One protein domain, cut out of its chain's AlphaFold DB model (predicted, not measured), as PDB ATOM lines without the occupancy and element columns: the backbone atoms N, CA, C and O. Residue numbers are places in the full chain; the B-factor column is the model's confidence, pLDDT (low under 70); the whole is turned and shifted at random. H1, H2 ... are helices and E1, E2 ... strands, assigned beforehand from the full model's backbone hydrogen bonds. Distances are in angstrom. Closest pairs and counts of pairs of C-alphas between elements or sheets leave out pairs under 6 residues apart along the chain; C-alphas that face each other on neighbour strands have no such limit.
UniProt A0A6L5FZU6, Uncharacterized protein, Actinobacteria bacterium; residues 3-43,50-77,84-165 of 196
ATOM      1  N   PHE A   3      14.661 -23.663  21.638       79.38
ATOM      2  CA  PHE A   3      13.964 -22.384  21.752       79.38
ATOM      3  C   PHE A   3      14.097 -21.576  20.461       79.38
ATOM      4  O   PHE A   3      15.167 -21.544  19.850       79.38
ATOM      5  N   ALA A   4      13.003 -20.916  20.074       85.12
ATOM      6  CA  ALA A   4      13.010 -19.862  19.071       85.12
ATOM      7  C   ALA A   4      12.614 -18.556  19.746       85.12
ATOM      8  O   ALA A   4      11.702 -18.531  20.576       85.12
ATOM      9  N   TYR A   5      13.282 -17.481  19.360       89.38
ATOM     10  CA  TYR A   5      12.975 -16.130  19.802       89.38
ATOM     11  C   TYR A   5      12.543 -15.317  18.599       89.38
ATOM     12  O   TYR A   5      13.250 -15.298  17.591       89.38
ATOM     13  N   ILE A   6      11.394 -14.658  18.713       91.69
ATOM     14  CA  ILE A   6      10.829 -13.841  17.646       91.69
ATOM     15  C   ILE A   6      10.764 -12.393  18.106       91.69
ATOM     16  O   ILE A   6      10.239 -12.096  19.181       91.69
ATOM     17  N   ILE A   7      11.302 -11.498  17.281       91.94
ATOM     18  CA  ILE A   7      11.286 -10.049  17.498       91.94
ATOM     19  C   ILE A   7      10.855  -9.331  16.217       91.94
ATOM     20  O   ILE A   7      11.148  -9.787  15.113       91.94
ATOM     21  N   GLY A   8      10.159  -8.207  16.356       91.25
ATOM     22  CA  GLY A   8       9.669  -7.400  15.237       91.25
ATOM     23  C   GLY A   8       8.568  -6.430  15.681       91.25
ATOM     24  O   GLY A   8       8.376  -6.251  16.886       91.25
ATOM     25  N   PRO A   9       7.843  -5.792  14.750       90.00
ATOM     26  CA  PRO A   9       6.841  -4.781  15.084       90.00
ATOM     27  C   PRO A   9       5.674  -5.320  15.896       90.00
ATOM     28  O   PRO A   9       5.227  -6.452  15.707       90.00
ATOM     29  N   GLY A  10       5.138  -4.480  16.778       87.88
ATOM     30  CA  GLY A  10       4.030  -4.859  17.654       87.88
ATOM     31  C   GLY A  10       4.407  -5.873  18.741       87.88
ATOM     32  O   GLY A  10       3.546  -6.258  19.525       87.88
ATOM     33  N   ILE A  11       5.675  -6.294  18.827       89.06
ATOM     34  CA  ILE A  11       6.190  -7.165  19.887       89.06
ATOM     35  C   ILE A  11       6.982  -6.311  20.877       89.06
ATOM     36  O   ILE A  11       8.062  -5.817  20.563       89.06
ATOM     37  N   THR A  12       6.462  -6.156  22.093       87.44
ATOM     38  CA  THR A  12       7.112  -5.374  23.163       87.44
ATOM     39  C   THR A  12       8.203  -6.152  23.902       87.44
ATOM     40  O   THR A  12       9.105  -5.549  24.480       87.44
ATOM     41  N   ALA A  13       8.155  -7.486  23.870       88.62
ATOM     42  CA  ALA A  13       9.163  -8.381  24.433       88.62
ATOM     43  C   ALA A  13       9.301  -9.639  23.560       88.62
ATOM     44  O   ALA A  13       8.287 -10.093  23.035       88.62
ATOM     45  N   PRO A  14      10.504 -10.233  23.409       89.69
ATOM     46  CA  PRO A  14      10.705 -11.374  22.518       89.69
ATOM     47  C   PRO A  14       9.703 -12.506  22.761       89.69
ATOM     48  O   PRO A  14       9.608 -13.038  23.870       89.69
ATOM     49  N   VAL A  15       8.994 -12.915  21.709       89.56
ATOM     50  CA  VAL A  15       8.098 -14.072  21.774       89.56
ATOM     51  C   VAL A  15       8.960 -15.326  21.786       89.56
ATOM     52  O   VAL A  15       9.730 -15.577  20.857       89.56
ATOM     53  N   ARG A  16       8.852 -16.111  22.859       88.31
ATOM     54  CA  ARG A  16       9.624 -17.339  23.045       88.31
ATOM     55  C   ARG A  16       8.770 -18.546  22.691       88.31
ATOM     56  O   ARG A  16       7.825 -18.868  23.404       88.31
ATOM     57  N   LEU A  17       9.158 -19.262  21.644       85.31
ATOM     58  CA  LEU A  17       8.574 -20.554  21.307       85.31
ATOM     59  C   LEU A  17       9.411 -21.677  21.912       85.31
ATOM     60  O   LEU A  17      10.644 -21.661  21.853       85.31
ATOM     61  N   ARG A  18       8.727 -22.662  22.492       80.12
ATOM     62  CA  ARG A  18       9.334 -23.829  23.136       80.12
ATOM     63  C   ARG A  18       8.840 -25.109  22.464       80.12
ATOM     64  O   ARG A  18       7.648 -25.255  22.216       80.12
ATOM     65  N   GLY A  19       9.753 -26.039  22.201       70.00
ATOM     66  CA  GLY A  19       9.456 -27.352  21.623       70.00
ATOM     67  C   GLY A  19      10.694 -28.255  21.640       70.00
ATOM     68  O   GLY A  19      11.801 -27.769  21.868       70.00
ATOM     69  N   PRO A  20      10.577 -29.576  21.458       62.19
ATOM     70  CA  PRO A  20      11.726 -30.423  21.210       62.19
ATOM     71  C   PRO A  20      12.432 -29.950  19.943       62.19
ATOM     72  O   PRO A  20      11.820 -29.445  19.000       62.19
ATOM     73  N   GLY A  21      13.752 -30.060  19.982       56.94
ATOM     74  CA  GLY A  21      14.571 -29.790  18.815       56.94
ATOM     75  C   GLY A  21      14.395 -30.877  17.778       56.94
ATOM     76  O   GLY A  21      14.144 -32.016  18.149       56.94
ATOM     77  N   PHE A  22      14.584 -30.485  16.517       55.00
ATOM     78  CA  PHE A  22      14.618 -31.323  15.317       55.00
ATOM     79  C   PHE A  22      13.407 -32.262  15.075       55.00
ATOM     80  O   PHE A  22      12.798 -32.805  15.991       55.00
ATOM     81  N   PRO A  23      13.026 -32.499  13.807       51.38
ATOM     82  CA  PRO A  23      11.860 -33.313  13.450       51.38
ATOM     83  C   PRO A  23      12.074 -34.833  13.618       51.38
ATOM     84  O   PRO A  23      11.491 -35.615  12.878       51.38
ATOM     85  N   THR A  24      12.892 -35.295  14.570       47.62
ATOM     86  CA  THR A  24      13.069 -36.742  14.808       47.62
ATOM     87  C   THR A  24      11.923 -37.362  15.609       47.62
ATOM     88  O   THR A  24      11.861 -38.583  15.723       47.62
ATOM     89  N   SER A  25      11.011 -36.557  16.165       40.16
ATOM     90  CA  SER A  25       9.832 -37.059  16.876       40.16
ATOM     91  C   SER A  25       8.538 -36.794  16.094       40.16
ATOM     92  O   SER A  25       8.251 -35.633  15.780       40.16
ATOM     93  N   PRO A  26       7.724 -37.834  15.822       37.06
ATOM     94  CA  PRO A  26       6.406 -37.690  15.213       37.06
ATOM     95  C   PRO A  26       5.489 -36.971  16.205       37.06
ATOM     96  O   PRO A  26       5.050 -37.538  17.200       37.06
ATOM     97  N   GLY A  27       5.285 -35.675  15.987       40.81
ATOM     98  CA  GLY A  27       4.573 -34.837  16.947       40.81
ATOM     99  C   GLY A  27       4.699 -33.347  16.679       40.81
ATOM    100  O   GLY A  27       4.838 -32.589  17.617       40.81
ATOM    101  N   GLY A  28       4.694 -32.928  15.416       50.75
ATOM    102  CA  GLY A  28       4.185 -31.615  15.031       50.75
ATOM    103  C   GLY A  28       4.525 -30.391  15.866       50.75
ATOM    104  O   GLY A  28       3.747 -29.976  16.721       50.75
ATOM    105  N   TRP A  29       5.648 -29.754  15.550       57.81
ATOM    106  CA  TRP A  29       6.209 -28.700  16.389       57.81
ATOM    107  C   TRP A  29       6.205 -27.320  15.715       57.81
ATOM    108  O   TRP A  29       6.335 -27.246  14.493       57.81
ATOM    109  N   PRO A  30       6.172 -26.216  16.499       59.78
ATOM    110  CA  PRO A  30       6.316 -24.847  15.986       59.78
ATOM    111  C   PRO A  30       7.536 -24.668  15.075       59.78
ATOM    112  O   PRO A  30       7.497 -23.927  14.097       59.78
ATOM    113  N   PHE A  31       8.620 -25.376  15.395       65.69
ATOM    114  CA  PHE A  31       9.874 -25.341  14.649       65.69
ATOM    115  C   PHE A  31       9.752 -25.974  13.270       65.69
ATOM    116  O   PHE A  31      10.360 -25.475  12.334       65.69
ATOM    117  N   ALA A  32       8.954 -27.033  13.126       61.91
ATOM    118  CA  ALA A  32       8.733 -27.667  11.832       61.91
ATOM    119  C   ALA A  32       8.097 -26.661  10.859       61.91
ATOM    120  O   ALA A  32       8.568 -26.508   9.737       61.91
ATOM    121  N   TYR A  33       7.127 -25.879  11.338       63.09
ATOM    122  CA  TYR A  33       6.481 -24.833  10.550       63.09
ATOM    123  C   TYR A  33       7.425 -23.699  10.143       63.09
ATOM    124  O   TYR A  33       7.385 -23.253   8.999       63.09
ATOM    125  N   LEU A  34       8.312 -23.262  11.041       66.94
ATOM    126  CA  LEU A  34       9.326 -22.247  10.726       66.94
ATOM    127  C   LEU A  34      10.409 -22.774   9.769       66.94
ATOM    128  O   LEU A  34      10.983 -22.035   8.978       66.94
ATOM    129  N   MET A  35      10.642 -24.082   9.786       65.75
ATOM    130  CA  MET A  35      11.529 -24.768   8.850       65.75
ATOM    131  C   MET A  35      10.876 -25.042   7.484       65.75
ATOM    132  O   MET A  35      11.550 -25.537   6.574       65.75
ATOM    133  N   GLY A  36       9.590 -24.702   7.324       57.16
ATOM    134  CA  GLY A  36       8.810 -24.952   6.113       57.16
ATOM    135  C   GLY A  36       8.432 -26.422   5.917       57.16
ATOM    136  O   GLY A  36       8.220 -26.845   4.786       57.16
ATOM    137  N   ALA A  37       8.387 -27.215   6.990       58.91
ATOM    138  CA  ALA A  37       7.821 -28.555   6.936       58.91
ATOM    139  C   ALA A  37       6.290 -28.464   6.869       58.91
ATOM    140  O   ALA A  37       5.668 -27.704   7.620       58.91
ATOM    141  N   GLU A  38       5.690 -29.248   5.973       53.31
ATOM    142  CA  GLU A  38       4.238 -29.359   5.882       53.31
ATOM    143  C   GLU A  38       3.643 -29.984   7.149       53.31
ATOM    144  O   GLU A  38       4.323 -30.637   7.946       53.31
ATOM    145  N   SER A  39       2.357 -29.715   7.361       46.62
ATOM    146  CA  SER A  39       1.669 -29.973   8.617       46.62
ATOM    147  C   SER A  39       1.808 -31.435   9.093       46.62
ATOM    148  O   SER A  39       1.590 -32.377   8.328       46.62
ATOM    149  N   PRO A  40       2.116 -31.658  10.381       47.09
ATOM    150  CA  PRO A  40       2.292 -32.978  10.995       47.09
ATOM    151  C   PRO A  40       1.000 -33.797  11.092       47.09
ATOM    152  O   PRO A  40       1.060 -34.999  11.331       47.09
ATOM    153  N   LEU A  41      -0.165 -33.164  10.933       45.50
ATOM    154  CA  LEU A  41      -1.473 -33.811  11.069       45.50
ATOM    155  C   LEU A  41      -1.902 -34.612   9.825       45.50
ATOM    156  O   LEU A  41      -2.981 -35.194   9.847       45.50
ATOM    157  N   GLY A  42      -1.086 -34.669   8.760       37.88
ATOM    158  CA  GLY A  42      -1.514 -35.245   7.476       37.88
ATOM    159  C   GLY A  42      -0.553 -36.183   6.740       37.88
ATOM    160  O   GLY A  42      -0.960 -36.743   5.730       37.88
ATOM    161  N   SER A  43       0.681 -36.410   7.199       38.59
ATOM    162  CA  SER A  43       1.681 -37.117   6.373       38.59
ATOM    163  C   SER A  43       2.086 -38.472   6.943       38.59
ATOM    164  O   SER A  43       3.189 -38.667   7.452       38.59
ATOM    165  N   ALA A  50       8.125 -32.785  -1.693       40.59
ATOM    166  CA  ALA A  50       9.147 -31.753  -1.777       40.59
ATOM    167  C   ALA A  50       8.593 -30.468  -1.156       40.59
ATOM    168  O   ALA A  50       7.532 -29.993  -1.568       40.59
ATOM    169  N   VAL A  51       9.315 -29.918  -0.174       49.75
ATOM    170  CA  VAL A  51       9.111 -28.548   0.298       49.75
ATOM    171  C   VAL A  51       9.019 -27.686  -0.954       49.75
ATOM    172  O   VAL A  51       9.991 -27.570  -1.699       49.75
ATOM    173  N   ARG A  52       7.828 -27.156  -1.253       48.97
ATOM    174  CA  ARG A  52       7.657 -26.296  -2.422       48.97
ATOM    175  C   ARG A  52       8.390 -24.998  -2.129       48.97
ATOM    176  O   ARG A  52       7.842 -24.101  -1.488       48.97
ATOM    177  N   TYR A  53       9.631 -24.913  -2.593       54.66
ATOM    178  CA  TYR A  53      10.313 -23.646  -2.792       54.66
ATOM    179  C   TYR A  53       9.388 -22.792  -3.642       54.66
ATOM    180  O   TYR A  53       9.082 -23.121  -4.788       54.66
ATOM    181  N   SER A  54       8.858 -21.735  -3.042       53.88
ATOM    182  CA  SER A  54       8.156 -20.711  -3.791       53.88
ATOM    183  C   SER A  54       9.226 -19.920  -4.530       53.88
ATOM    184  O   SER A  54       9.748 -18.937  -4.005       53.88
ATOM    185  N   ASP A  55       9.603 -20.418  -5.700       56.31
ATOM    186  CA  ASP A  55      10.285 -19.637  -6.715       56.31
ATOM    187  C   ASP A  55       9.192 -19.167  -7.692       56.31
ATOM    188  O   ASP A  55       8.449 -20.008  -8.212       56.31
ATOM    189  N   PRO A  56       8.990 -17.854  -7.897       66.88
ATOM    190  CA  PRO A  56       9.847 -16.737  -7.496       66.88
ATOM    191  C   PRO A  56       9.610 -16.218  -6.068       66.88
ATOM    192  O   PRO A  56       8.533 -16.386  -5.488       66.88
ATOM    193  N   ALA A  57      10.617 -15.509  -5.544       71.38
ATOM    194  CA  ALA A  57      10.501 -14.690  -4.339       71.38
ATOM    195  C   ALA A  57       9.217 -13.831  -4.371       71.38
ATOM    196  O   ALA A  57       8.881 -13.278  -5.426       71.38
ATOM    197  N   PRO A  58       8.499 -13.685  -3.241       79.44
ATOM    198  CA  PRO A  58       7.327 -12.821  -3.185       79.44
ATOM    199  C   PRO A  58       7.687 -11.391  -3.586       79.44
ATOM    200  O   PRO A  58       8.794 -10.915  -3.317       79.44
ATOM    201  N   ARG A  59       6.742 -10.683  -4.207       81.25
ATOM    202  CA  ARG A  59       6.930  -9.264  -4.516       81.25
ATOM    203  C   ARG A  59       7.065  -8.493  -3.203       81.25
ATOM    204  O   ARG A  59       6.347  -8.760  -2.248       81.25
ATOM    205  N   GLU A  60       7.963  -7.513  -3.161       72.00
ATOM    206  CA  GLU A  60       8.309  -6.798  -1.921       72.00
ATOM    207  C   GLU A  60       7.093  -6.133  -1.243       72.00
ATOM    208  O   GLU A  60       6.999  -6.104  -0.019       72.00
ATOM    209  N   GLY A  61       6.115  -5.669  -2.031       74.94
ATOM    210  CA  GLY A  61       4.873  -5.074  -1.524       74.94
ATOM    211  C   GLY A  61       3.904  -6.060  -0.860       74.94
ATOM    212  O   GLY A  61       3.039  -5.629  -0.100       74.94
ATOM    213  N   ASP A  62       4.078  -7.359  -1.098       85.56
ATOM    214  CA  ASP A  62       3.153  -8.409  -0.673       85.56
ATOM    215  C   ASP A  62       3.574  -9.051   0.655       85.56
ATOM    216  O   ASP A  62       2.854  -9.879   1.191       85.56
ATOM    217  N   LEU A  63       4.734  -8.713   1.218       87.44
ATOM    218  CA  LEU A  63       5.293  -9.442   2.362       87.44
ATOM    219  C   LEU A  63       4.773  -8.977   3.732       87.44
ATOM    220  O   LEU A  63       4.824  -9.732   4.702       87.44
ATOM    221  N   GLY A  64       4.269  -7.747   3.834       89.44
ATOM    222  CA  GLY A  64       3.929  -7.162   5.131       89.44
ATOM    223  C   GLY A  64       5.164  -6.986   6.042       89.44
ATOM    224  O   GLY A  64       6.295  -6.919   5.552       89.44
ATOM    225  N   PRO A  65       4.978  -6.854   7.368       90.88
ATOM    226  CA  PRO A  65       6.079  -6.613   8.297       90.88
ATOM    227  C   PRO A  65       6.972  -7.846   8.483       90.88
ATOM    228  O   PRO A  65       6.494  -8.975   8.617       90.88
ATOM    229  N   ALA A  66       8.281  -7.596   8.541       92.19
ATOM    230  CA  ALA A  66       9.305  -8.606   8.780       92.19
ATOM    231  C   ALA A  66       9.558  -8.811  10.280       92.19
ATOM    232  O   ALA A  66       9.653  -7.850  11.046       92.19
ATOM    233  N   TYR A  67       9.756 -10.062  10.678       92.56
ATOM    234  CA  TYR A  67      10.094 -10.474  12.036       92.56
ATOM    235  C   TYR A  67      11.346 -11.337  12.005       92.56
ATOM    236  O   TYR A  67      11.448 -12.258  11.202       92.56
ATOM    237  N   LEU A  68      12.302 -11.078  12.889       92.31
ATOM    238  CA  LEU A  68      13.475 -11.931  13.025       92.31
ATOM    239  C   LEU A  68      13.140 -13.106  13.937       92.31
ATOM    240  O   LEU A  68      12.695 -12.911  15.067       92.31
ATOM    241  N   VAL A  69      13.439 -14.311  13.471       90.62
ATOM    242  CA  VAL A  69      13.358 -15.548  14.240       90.62
ATOM    243  C   VAL A  69      14.773 -16.056  14.468       90.62
ATOM    244  O   VAL A  69      15.520 -16.248  13.514       90.62
ATOM    245  N   SER A  70      15.161 -16.261  15.723       87.06
ATOM    246  CA  SER A  70      16.477 -16.797  16.084       87.06
ATOM    247  C   SER A  70      16.327 -18.113  16.833       87.06
ATOM    248  O   SER A  70      15.607 -18.181  17.831       87.06
ATOM    249  N   PHE A  71      17.020 -19.143  16.363       79.50
ATOM    250  CA  PHE A  71      17.028 -20.481  16.938       79.50
ATOM    251  C   PHE A  71      18.310 -20.695  17.723       79.50
ATOM    252  O   PHE A  71      19.404 -20.441  17.225       79.50
ATOM    253  N   LEU A  72      18.162 -21.232  18.926       71.25
ATOM    254  CA  LEU A  72      19.267 -21.792  19.692       71.25
ATOM    255  C   LEU A  72      19.053 -23.300  19.734       71.25
ATOM    256  O   LEU A  72      18.203 -23.796  20.480       71.25
ATOM    257  N   GLY A  73      19.776 -24.008  18.867       60.91
ATOM    258  CA  GLY A  73      19.769 -25.464  18.827       60.91
ATOM    259  C   GLY A  73      20.207 -26.034  20.158       60.91
ATOM    260  O   GLY A  73      21.138 -25.534  20.789       60.91
ATOM    261  N   GLU A  74      19.521 -27.083  20.595       53.50
ATOM    262  CA  GLU A  74      20.026 -27.820  21.738       53.50
ATOM    263  C   GLU A  74      21.278 -28.596  21.353       53.50
ATOM    264  O   GLU A  74      21.344 -29.207  20.286       53.50
ATOM    265  N   ARG A  75      22.245 -28.564  22.274       57.78
ATOM    266  CA  ARG A  75      23.482 -29.342  22.283       57.78
ATOM    267  C   ARG A  75      23.221 -30.775  21.817       57.78
ATOM    268  O   ARG A  75      22.733 -31.594  22.593       57.78
ATOM    269  N   LEU A  76      23.624 -31.113  20.595       48.47
ATOM    270  CA  LEU A  76      23.940 -32.504  20.307       48.47
ATOM    271  C   LEU A  76      25.215 -32.797  21.094       48.47
ATOM    272  O   LEU A  76      26.286 -32.297  20.757       48.47
ATOM    273  N   GLN A  77      25.093 -33.547  22.194       44.84
ATOM    274  CA  GLN A  77      26.259 -34.132  22.842       44.84
ATOM    275  C   GLN A  77      26.873 -35.117  21.846       44.84
ATOM    276  O   GLN A  77      26.494 -36.285  21.784       44.84
ATOM    277  N   THR A  84      30.701 -27.551  22.008       51.84
ATOM    278  CA  THR A  84      30.698 -26.465  21.032       51.84
ATOM    279  C   THR A  84      29.319 -25.828  21.121       51.84
ATOM    280  O   THR A  84      28.306 -26.512  20.957       51.84
ATOM    281  N   GLU A  85      29.259 -24.546  21.482       57.06
ATOM    282  CA  GLU A  85      28.013 -23.779  21.431       57.06
ATOM    283  C   GLU A  85      27.473 -23.849  19.995       57.06
ATOM    284  O   GLU A  85      28.168 -23.481  19.049       57.06
ATOM    285  N   GLY A  86      26.260 -24.382  19.817       59.53
ATOM    286  CA  GLY A  86      25.629 -24.431  18.501       59.53
ATOM    287  C   GLY A  86      25.462 -23.013  17.967       59.53
ATOM    288  O   GLY A  86      24.946 -22.145  18.678       59.53
ATOM    289  N   LEU A  87      25.904 -22.769  16.731       65.38
ATOM    290  CA  LEU A  87      25.722 -21.463  16.111       65.38
ATOM    291  C   LEU A  87      24.222 -21.186  15.942       65.38
ATOM    292  O   LEU A  87      23.460 -22.089  15.579       65.38
ATOM    293  N   PRO A  88      23.775 -19.952  16.210       74.19
ATOM    294  CA  PRO A  88      22.395 -19.585  15.962       74.19
ATOM    295  C   PRO A  88      22.031 -19.688  14.490       74.19
ATOM    296  O   PRO A  88      22.795 -19.289  13.611       74.19
ATOM    297  N   VAL A  89      20.798 -20.117  14.250       78.44
ATOM    298  CA  VAL A  89      20.140 -19.956  12.953       78.44
ATOM    299  C   VAL A  89      19.205 -18.755  13.053       78.44
ATOM    300  O   VAL A  89      18.517 -18.570  14.056       78.44
ATOM    301  N   HIS A  90      19.180 -17.936  12.014       86.25
ATOM    302  CA  HIS A  90      18.352 -16.751  11.874       86.25
ATOM    303  C   HIS A  90      17.485 -16.851  10.626       86.25
ATOM    304  O   HIS A  90      17.984 -17.037   9.519       86.25
ATOM    305  N   GLN A  91      16.188 -16.640  10.789       88.88
ATOM    306  CA  GLN A  91      15.227 -16.551   9.697       88.88
ATOM    307  C   GLN A  91      14.459 -15.236   9.780       88.88
ATOM    308  O   GLN A  91      14.384 -14.607  10.836       88.88
ATOM    309  N   VAL A  92      13.861 -14.835   8.666       91.88
ATOM    310  CA  VAL A  92      12.935 -13.709   8.599       91.88
ATOM    311  C   VAL A  92      11.538 -14.253   8.335       91.88
ATOM    312  O   VAL A  92      11.300 -14.889   7.315       91.88
ATOM    313  N   LEU A  93      10.623 -14.032   9.267       92.94
ATOM    314  CA  LEU A  93       9.220 -14.411   9.186       92.94
ATOM    315  C   LEU A  93       8.388 -13.213   8.716       92.94
ATOM    316  O   LEU A  93       8.534 -12.104   9.219       92.94
ATOM    317  N   TYR A  94       7.469 -13.480   7.800       93.00
ATOM    318  CA  TYR A  94       6.493 -12.551   7.249       93.00
ATOM    319  C   TYR A  94       5.098 -13.143   7.484       93.00
ATOM    320  O   TYR A  94       4.557 -13.844   6.625       93.00
ATOM    321  N   PRO A  95       4.531 -12.952   8.686       93.19
ATOM    322  CA  PRO A  95       3.321 -13.649   9.107       93.19
ATOM    323  C   PRO A  95       2.083 -13.172   8.345       93.19
ATOM    324  O   PRO A  95       1.155 -13.943   8.125       93.19
ATOM    325  N   PHE A  96       2.084 -11.911   7.922       92.25
ATOM    326  CA  PHE A  96       0.943 -11.252   7.292       92.25
ATOM    327  C   PHE A  96       1.151 -11.013   5.793       92.25
ATOM    328  O   PHE A  96       0.552 -10.100   5.230       92.25
ATOM    329  N   ALA A  97       2.013 -11.805   5.148       92.38
ATOM    330  CA  ALA A  97       2.207 -11.712   3.710       92.38
ATOM    331  C   ALA A  97       0.904 -12.037   2.948       92.38
ATOM    332  O   ALA A  97       0.131 -12.929   3.316       92.38
ATOM    333  N   LEU A  98       0.664 -11.302   1.866       88.94
ATOM    334  CA  LEU A  98      -0.428 -11.505   0.931       88.94
ATOM    335  C   LEU A  98      -0.268 -12.883   0.278       88.94
ATOM    336  O   LEU A  98       0.733 -13.188  -0.367       88.94
ATOM    337  N   GLY A  99      -1.267 -13.740   0.476       87.19
ATOM    338  CA  GLY A  99      -1.212 -15.142   0.062       87.19
ATOM    339  C   GLY A  99      -0.702 -16.106   1.137       87.19
ATOM    340  O   GLY A  99      -0.537 -17.282   0.827       87.19
ATOM    341  N   GLY A 100      -0.492 -15.643   2.372       89.50
ATOM    342  CA  GLY A 100      -0.216 -16.475   3.545       89.50
ATOM    343  C   GLY A 100       1.202 -16.311   4.104       89.50
ATOM    344  O   GLY A 100       2.050 -15.706   3.450       89.50
ATOM    345  N   PRO A 101       1.473 -16.845   5.311       91.25
ATOM    346  CA  PRO A 101       2.750 -16.669   5.995       91.25
ATOM    347  C   PRO A 101       3.952 -17.138   5.166       91.25
ATOM    348  O   PRO A 101       3.938 -18.215   4.570       91.25
ATOM    349  N   MET A 102       5.027 -16.353   5.181       89.81
ATOM    350  CA  MET A 102       6.277 -16.651   4.475       89.81
ATOM    351  C   MET A 102       7.461 -16.639   5.441       89.81
ATOM    352  O   MET A 102       7.498 -15.857   6.386       89.81
ATOM    353  N   VAL A 103       8.461 -17.476   5.186       88.94
ATOM    354  CA  VAL A 103       9.736 -17.490   5.906       88.94
ATOM    355  C   VAL A 103      10.868 -17.407   4.894       88.94
ATOM    356  O   VAL A 103      10.878 -18.128   3.900       88.94
ATOM    357  N   TYR A 104      11.836 -16.540   5.154       87.69
ATOM    358  CA  TYR A 104      13.087 -16.465   4.421       87.69
ATOM    359  C   TYR A 104      14.241 -16.902   5.312       87.69
ATOM    360  O   TYR A 104      14.440 -16.369   6.403       87.69
ATOM    361  N   THR A 105      15.036 -17.847   4.827       85.06
ATOM    362  CA  THR A 105      16.276 -18.253   5.488       85.06
ATOM    363  C   THR A 105      17.458 -17.776   4.646       85.06
ATOM    364  O   THR A 105      17.608 -18.231   3.511       85.06
ATOM    365  N   PRO A 106      18.313 -16.875   5.154       83.44
ATOM    366  CA  PRO A 106      19.511 -16.466   4.436       83.44
ATOM    367  C   PRO A 106      20.417 -17.662   4.085       83.44
ATOM    368  O   PRO A 106      20.510 -18.616   4.865       83.44
ATOM    369  N   PRO A 107      21.109 -17.626   2.934       78.81
ATOM    370  CA  PRO A 107      22.087 -18.650   2.575       78.81
ATOM    371  C   PRO A 107      23.259 -18.693   3.571       78.81
ATOM    372  O   PRO A 107      23.530 -17.723   4.277       78.81
ATOM    373  N   GLY A 108      23.961 -19.830   3.624       76.12
ATOM    374  CA  GLY A 108      25.167 -20.012   4.450       76.12
ATOM    375  C   GLY A 108      24.923 -20.418   5.908       76.12
ATOM    376  O   GLY A 108      25.877 -20.657   6.636       76.12
ATOM    377  N   GLN A 109      23.666 -20.549   6.345       72.06
ATOM    378  CA  GLN A 109      23.349 -20.975   7.717       72.06
ATOM    379  C   GLN A 109      23.223 -22.499   7.888       72.06
ATOM    380  O   GLN A 109      23.169 -22.997   9.011       72.06
ATOM    381  N   ALA A 110      23.170 -23.250   6.782       56.44
ATOM    382  CA  ALA A 110      22.841 -24.672   6.791       56.44
ATOM    383  C   ALA A 110      23.960 -25.565   7.365       56.44
ATOM    384  O   ALA A 110      23.684 -26.550   8.048       56.44
ATOM    385  N   GLU A 111      25.219 -25.207   7.106       53.88
ATOM    386  CA  GLU A 111      26.386 -26.053   7.407       53.88
ATOM    387  C   GLU A 111      26.684 -26.163   8.906       53.88
ATOM    388  O   GLU A 111      27.214 -27.172   9.359       53.88
ATOM    389  N   ALA A 112      26.303 -25.149   9.684       51.59
ATOM    390  CA  ALA A 112      26.583 -25.086  11.114       51.59
ATOM    391  C   ALA A 112      25.570 -25.839  11.991       51.59
ATOM    392  O   ALA A 112      25.831 -26.067  13.171       51.59
ATOM    393  N   PHE A 113      24.399 -26.177  11.447       53.94
ATOM    394  CA  PHE A 113      23.264 -26.656  12.241       53.94
ATOM    395  C   PHE A 113      22.721 -28.002  11.759       53.94
ATOM    396  O   PHE A 113      22.280 -28.820  12.566       53.94
ATOM    397  N   PHE A 114      22.781 -28.265  10.452       56.22
ATOM    398  CA  PHE A 114      22.224 -29.463   9.834       56.22
ATOM    399  C   PHE A 114      23.352 -30.407   9.407       56.22
ATOM    400  O   PHE A 114      23.657 -30.558   8.228       56.22
ATOM    401  N   HIS A 115      23.997 -31.052  10.384       48.25
ATOM    402  CA  HIS A 115      25.079 -32.017  10.132       48.25
ATOM    403  C   HIS A 115      24.632 -33.277   9.366       48.25
ATOM    404  O   HIS A 115      25.468 -34.073   8.940       48.25
ATOM    405  N   THR A 116      23.330 -33.480   9.161       48.62
ATOM    406  CA  THR A 116      22.810 -34.544   8.304       48.62
ATOM    407  C   THR A 116      22.718 -34.062   6.853       48.62
ATOM    408  O   THR A 116      21.943 -33.174   6.504       48.62
ATOM    409  N   LEU A 117      23.511 -34.709   5.993       37.06
ATOM    410  CA  LEU A 117      23.766 -34.432   4.567       37.06
ATOM    411  C   LEU A 117      22.527 -34.269   3.652       37.06
ATOM    412  O   LEU A 117      22.681 -33.907   2.490       37.06
ATOM    413  N   ALA A 118      21.310 -34.488   4.152       42.59
ATOM    414  CA  ALA A 118      20.059 -34.329   3.408       42.59
ATOM    415  C   ALA A 118      19.438 -32.915   3.503       42.59
ATOM    416  O   ALA A 118      18.390 -32.675   2.917       42.59
ATOM    417  N   GLN A 119      20.046 -31.973   4.239       50.72
ATOM    418  CA  GLN A 119      19.444 -30.666   4.559       50.72
ATOM    419  C   GLN A 119      20.243 -29.446   4.059       50.72
ATOM    420  O   GLN A 119      20.157 -28.361   4.634       50.72
ATOM    421  N   ARG A 120      20.937 -29.568   2.914       46.00
ATOM    422  CA  ARG A 120      21.484 -28.416   2.145       46.00
ATOM    423  C   ARG A 120      20.425 -27.382   1.721       46.00
ATOM    424  O   ARG A 120      20.744 -26.310   1.226       46.00
ATOM    425  N   GLU A 121      19.168 -27.709   1.956       53.62
ATOM    426  CA  GLU A 121      17.954 -27.114   1.426       53.62
ATOM    427  C   GLU A 121      17.220 -26.216   2.454       53.62
ATOM    428  O   GLU A 121      15.999 -26.037   2.451       53.62
ATOM    429  N   THR A 122      17.951 -25.651   3.418       64.12
ATOM    430  CA  THR A 122      17.338 -24.827   4.476       64.12
ATOM    431  C   THR A 122      17.261 -23.341   4.140       64.12
ATOM    432  O   THR A 122      16.425 -22.668   4.735       64.12
ATOM    433  N   SER A 123      18.021 -22.847   3.155       76.44
ATOM    434  CA  SER A 123      17.988 -21.449   2.699       76.44
ATOM    435  C   SER A 123      16.867 -21.146   1.697       76.44
ATOM    436  O   SER A 123      16.358 -22.039   1.025       76.44
ATOM    437  N   GLY A 124      16.534 -19.866   1.545       82.19
ATOM    438  CA  GLY A 124      15.569 -19.363   0.571       82.19
ATOM    439  C   GLY A 124      14.189 -19.078   1.160       82.19
ATOM    440  O   GLY A 124      13.997 -19.068   2.379       82.19
ATOM    441  N   TRP A 125      13.242 -18.799   0.264       86.50
ATOM    442  CA  TRP A 125      11.845 -18.515   0.589       86.50
ATOM    443  C   TRP A 125      11.035 -19.798   0.742       86.50
ATOM    444  O   TRP A 125      11.114 -20.703  -0.089       86.50
ATOM    445  N   LYS A 126      10.221 -19.850   1.794       84.94
ATOM    446  CA  LYS A 126       9.321 -20.961   2.103       84.94
ATOM    447  C   LYS A 126       7.968 -20.422   2.534       84.94
ATOM    448  O   LYS A 126       7.895 -19.455   3.291       84.94
ATOM    449  N   ARG A 127       6.895 -21.072   2.087       86.06
ATOM    450  CA  ARG A 127       5.559 -20.848   2.648       86.06
ATOM    451  C   ARG A 127       5.482 -21.526   4.006       86.06
ATOM    452  O   ARG A 127       5.823 -22.699   4.134       86.06
ATOM    453  N   ALA A 128       5.032 -20.782   5.004       84.50
ATOM    454  CA  ALA A 128       4.657 -21.338   6.286       84.50
ATOM    455  C   ALA A 128       3.139 -21.589   6.306       84.50
ATOM    456  O   ALA A 128       2.371 -20.839   5.698       84.50
ATOM    457  N   PRO A 129       2.683 -22.646   6.990       83.31
ATOM    458  CA  PRO A 129       1.264 -22.960   7.053       83.31
ATOM    459  C   PRO A 129       0.493 -21.926   7.876       83.31
ATOM    460  O   PRO A 129       1.028 -21.317   8.805       83.31
ATOM    461  N   HIS A 130      -0.789 -21.749   7.559       83.56
ATOM    462  CA  HIS A 130      -1.652 -20.766   8.220       83.56
ATOM    463  C   HIS A 130      -1.807 -21.034   9.725       83.56
ATOM    464  O   HIS A 130      -1.942 -20.100  10.518       83.56
ATOM    465  N   GLU A 131      -1.711 -22.296  10.145       84.88
ATOM    466  CA  GLU A 131      -1.738 -22.718  11.544       84.88
ATOM    467  C   GLU A 131      -0.600 -22.102  12.367       84.88
ATOM    468  O   GLU A 131      -0.752 -21.940  13.584       84.88
ATOM    469  N   LEU A 132       0.508 -21.705  11.722       85.00
ATOM    470  CA  LEU A 132       1.607 -21.007  12.381       85.00
ATOM    471  C   LEU A 132       1.110 -19.725  13.058       85.00
ATOM    472  O   LEU A 132       1.491 -19.471  14.194       85.00
ATOM    473  N   LEU A 133       0.218 -18.953  12.431       88.31
ATOM    474  CA  LEU A 133      -0.305 -17.718  13.031       88.31
ATOM    475  C   LEU A 133      -1.101 -17.990  14.303       88.31
ATOM    476  O   LEU A 133      -0.901 -17.319  15.312       88.31
ATOM    477  N   ASN A 134      -1.940 -19.025  14.293       87.62
ATOM    478  CA  ASN A 134      -2.704 -19.429  15.475       87.62
ATOM    479  C   ASN A 134      -1.791 -19.901  16.611       87.62
ATOM    480  O   ASN A 134      -2.129 -19.762  17.788       87.62
ATOM    481  N   LEU A 135      -0.652 -20.503  16.272       85.88
ATOM    482  CA  LEU A 135       0.360 -20.893  17.243       85.88
ATOM    483  C   LEU A 135       1.073 -19.660  17.799       85.88
ATOM    484  O   LEU A 135       1.184 -19.518  19.015       85.88
ATOM    485  N   LEU A 136       1.526 -18.763  16.929       90.12
ATOM    486  CA  LEU A 136       2.210 -17.532  17.308       90.12
ATOM    487  C   LEU A 136       1.322 -16.667  18.209       90.12
ATOM    488  O   LEU A 136       1.760 -16.272  19.290       90.12
ATOM    489  N   ALA A 137       0.062 -16.452  17.829       91.06
ATOM    490  CA  ALA A 137      -0.900 -15.673  18.604       91.06
ATOM    491  C   ALA A 137      -1.114 -16.254  20.011       91.06
ATOM    492  O   ALA A 137      -1.094 -15.524  21.000       91.06
ATOM    493  N   ARG A 138      -1.208 -17.587  20.134       89.31
ATOM    494  CA  ARG A 138      -1.286 -18.279  21.436       89.31
ATOM    495  C   ARG A 138      -0.051 -18.084  22.320       89.31
ATOM    496  O   ARG A 138      -0.139 -18.290  23.525       89.31
ATOM    497  N   ASN A 139       1.079 -17.691  21.737       88.38
ATOM    498  CA  ASN A 139       2.326 -17.402  22.441       88.38
ATOM    499  C   ASN A 139       2.585 -15.888  22.589       88.38
ATOM    500  O   ASN A 139       3.704 -15.490  22.902       88.38
ATOM    501  N   GLY A 140       1.567 -15.043  22.384       90.00
ATOM    502  CA  GLY A 140       1.656 -13.594  22.584       90.00
ATOM    503  C   GLY A 140       2.119 -12.801  21.359       90.00
ATOM    504  O   GLY A 140       2.443 -11.625  21.485       90.00
ATOM    505  N   PHE A 141       2.159 -13.421  20.178       91.62
ATOM    506  CA  PHE A 141       2.388 -12.703  18.924       91.62
ATOM    507  C   PHE A 141       1.140 -11.890  18.521       91.62
ATOM    508  O   PHE A 141       0.022 -12.326  18.812       91.62
ATOM    509  N   PRO A 142       1.288 -10.749  17.821       90.06
ATOM    510  CA  PRO A 142       0.151  -9.991  17.302       90.06
ATOM    511  C   PRO A 142      -0.795 -10.849  16.449       90.06
ATOM    512  O   PRO A 142      -0.361 -11.575  15.557       90.06
ATOM    513  N   SER A 143      -2.101 -10.761  16.696       89.31
ATOM    514  CA  SER A 143      -3.113 -11.481  15.906       89.31
ATOM    515  C   SER A 143      -3.446 -10.797  14.574       89.31
ATOM    516  O   SER A 143      -4.045 -11.422  13.702       89.31
ATOM    517  N   ALA A 144      -3.048  -9.536  14.409       89.62
ATOM    518  CA  ALA A 144      -3.236  -8.740  13.203       89.62
ATOM    519  C   ALA A 144      -1.929  -8.036  12.823       89.62
ATOM    520  O   ALA A 144      -1.062  -7.825  13.678       89.62
ATOM    521  N   SER A 145      -1.803  -7.668  11.544       86.12
ATOM    522  CA  SER A 145      -0.659  -6.884  11.084       86.12
ATOM    523  C   SER A 145      -0.646  -5.540  11.808       86.12
ATOM    524  O   SER A 145      -1.661  -4.845  11.777       86.12
ATOM    525  N   PRO A 146       0.473  -5.140  12.429       84.94
ATOM    526  CA  PRO A 146       0.636  -3.761  12.856       84.94
ATOM    527  C   PRO A 146       0.618  -2.836  11.631       84.94
ATOM    528  O   PRO A 146       1.117  -3.207  10.564       84.94
ATOM    529  N   ASP A 147       0.055  -1.637  11.794       73.62
ATOM    530  CA  ASP A 147       0.027  -0.602  10.747       73.62
ATOM    531  C   ASP A 147       1.442  -0.106  10.399       73.62
ATOM    532  O   ASP A 147       1.724   0.319   9.275       73.62
ATOM    533  N   GLU A 148       2.368  -0.207  11.354       63.00
ATOM    534  CA  GLU A 148       3.776   0.107  11.156       63.00
ATOM    535  C   GLU A 148       4.493  -1.008  10.388       63.00
ATOM    536  O   GLU A 148       4.695  -2.127  10.873       63.00
ATOM    537  N   ARG A 149       4.963  -0.681   9.182       58.72
ATOM    538  CA  ARG A 149       5.897  -1.540   8.450       58.72
ATOM    539  C   ARG A 149       7.237  -1.546   9.186       58.72
ATOM    540  O   ARG A 149       7.916  -0.520   9.223       58.72
ATOM    541  N   PHE A 150       7.672  -2.704   9.697       55.09
ATOM    542  CA  PHE A 150       9.102  -2.884   9.962       55.09
ATOM    543  C   PHE A 150       9.826  -2.713   8.635       55.09
ATOM    544  O   PHE A 150       9.618  -3.504   7.713       55.09
ATOM    545  N   GLN A 151      10.730  -1.752   8.551       51.06
ATOM    546  CA  GLN A 151      11.913  -1.983   7.745       51.06
ATOM    547  C   GLN A 151      12.897  -2.667   8.683       51.06
ATOM    548  O   GLN A 151      13.307  -2.029   9.659       51.06
ATOM    549  N   PRO A 152      13.258  -3.950   8.458       47.38
ATOM    550  CA  PRO A 152      14.388  -4.494   9.175       47.38
ATOM    551  C   PRO A 152      15.534  -3.526   8.897       47.38
ATOM    552  O   PRO A 152      15.749  -3.150   7.736       47.38
ATOM    553  N   PRO A 153      16.200  -3.022   9.938       46.72
ATOM    554  CA  PRO A 153      17.276  -2.089   9.713       46.72
ATOM    555  C   PRO A 153      18.263  -2.737   8.741       46.72
ATOM    556  O   PRO A 153      18.567  -3.927   8.871       46.72
ATOM    557  N   ARG A 154      18.702  -1.973   7.730       47.66
ATOM    558  CA  ARG A 154      19.690  -2.390   6.721       47.66
ATOM    559  C   ARG A 154      21.058  -2.548   7.382       47.66
ATOM    560  O   ARG A 154      22.007  -1.841   7.068       47.66
ATOM    561  N   TYR A 155      21.148  -3.415   8.372       43.91
ATOM    562  CA  TYR A 155      22.400  -3.775   8.983       43.91
ATOM    563  C   TYR A 155      22.994  -4.923   8.170       43.91
ATOM    564  O   TYR A 155      22.257  -5.809   7.723       43.91
ATOM    565  N   PRO A 156      24.324  -4.960   7.994       48.19
ATOM    566  CA  PRO A 156      24.967  -6.210   7.630       48.19
ATOM    567  C   PRO A 156      24.532  -7.264   8.657       48.19
ATOM    568  O   PRO A 156      24.512  -6.984   9.859       48.19
ATOM    569  N   LEU A 157      24.145  -8.456   8.186       49.44
ATOM    570  CA  LEU A 157      23.581  -9.554   8.989       49.44
ATOM    571  C   LEU A 157      24.316  -9.795  10.325       49.44
ATOM    572  O   LEU A 157      23.683 -10.194  11.293       49.44
ATOM    573  N   GLY A 158      25.611  -9.476  10.426       44.53
ATOM    574  CA  GLY A 158      26.386  -9.578  11.667       44.53
ATOM    575  C   GLY A 158      25.896  -8.725  12.852       44.53
ATOM    576  O   GLY A 158      25.999  -9.172  13.994       44.53
ATOM    577  N   THR A 159      25.331  -7.529  12.641       50.28
ATOM    578  CA  THR A 159      25.033  -6.596  13.755       50.28
ATOM    579  C   THR A 159      23.697  -6.888  14.444       50.28
ATOM    580  O   THR A 159      23.590  -6.779  15.667       50.28
ATOM    581  N   VAL A 160      22.679  -7.316  13.687       48.84
ATOM    582  CA  VAL A 160      21.367  -7.721  14.241       48.84
ATOM    583  C   VAL A 160      21.521  -8.951  15.123       48.84
ATOM    584  O   VAL A 160      20.918  -9.030  16.191       48.84
ATOM    585  N   VAL A 161      22.373  -9.880  14.695       48.75
ATOM    586  CA  VAL A 161      22.688 -11.093  15.444       48.75
ATOM    587  C   VAL A 161      23.345 -10.732  16.768       48.75
ATOM    588  O   VAL A 161      22.869 -11.176  17.805       48.75
ATOM    589  N   ALA A 162      24.342  -9.842  16.774       49.59
ATOM    590  CA  ALA A 162      24.986  -9.396  18.008       49.59
ATOM    591  C   ALA A 162      24.008  -8.711  18.985       49.59
ATOM    592  O   ALA A 162      24.075  -8.967  20.185       49.59
ATOM    593  N   ALA A 163      23.072  -7.889  18.498       50.56
ATOM    594  CA  ALA A 163      22.082  -7.209  19.340       50.56
ATOM    595  C   ALA A 163      20.999  -8.164  19.877       50.56
ATOM    596  O   ALA A 163      20.690  -8.144  21.071       50.56
ATOM    597  N   ALA A 164      20.464  -9.045  19.026       49.44
ATOM    598  CA  ALA A 164      19.525 -10.084  19.437       49.44
ATOM    599  C   ALA A 164      20.175 -11.050  20.439       49.44
ATOM    600  O   ALA A 164      19.526 -11.451  21.401       49.44
ATOM    601  N   PHE A 165      21.466 -11.353  20.279       49.53
ATOM    602  CA  PHE A 165      22.242 -12.138  21.238       49.53
ATOM    603  C   PHE A 165      22.551 -11.395  22.524       49.53
ATOM    604  O   PHE A 165      22.455 -11.995  23.588       49.53
TER     605      PHE A 165
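This is residues 3 to 43, 50 to 77 and 84 to 165 of the 196 residues of an uncharacterized protein of Actinobacteria bacterium (UniProt A0A6L5FZU6). With little regular structure, a strongly twisted antiparallel sheet of six strands runs through loops; H3 packs across it, and H1, beside the strands, touches H2. The 151 printed residues, mixed in class, include E1 E2 H1 E3 E4 E5 E6 H2 H3. The whole is compact, radius of gyration of the C-alphas 14.8 A, spanning 43 by 38 by 31 A.

The sheet's order is E2, residues 15 to 19, E1, 3 to 7, E3, 67 to 72, E4, 89 to 94, E5, 102 to 105, E6, 124 to 127. Across the antiparallel neighbours E3 and E4, N 69 and O 91 are within hydrogen-bond range, 2.8 A. H3, residues 157 to 165, is over E3, only just not E4, where 2 C-alphas fall. H1, residues 30 to 34, touches H2, residues 131 to 138; closest C-alphas, Tyr 33 and Leu 132, 6.5 A.

E1 begins at C-alpha (13.964, -22.384, 21.752); H3, 12.6 A long, ends at (22.242, -12.138, 21.238).

Cuts at 44 to 49 and 78 to 83 leave gaps of 12.3 A and 9.0 A. Confidence is low in 71 residues, among them 148 to 165.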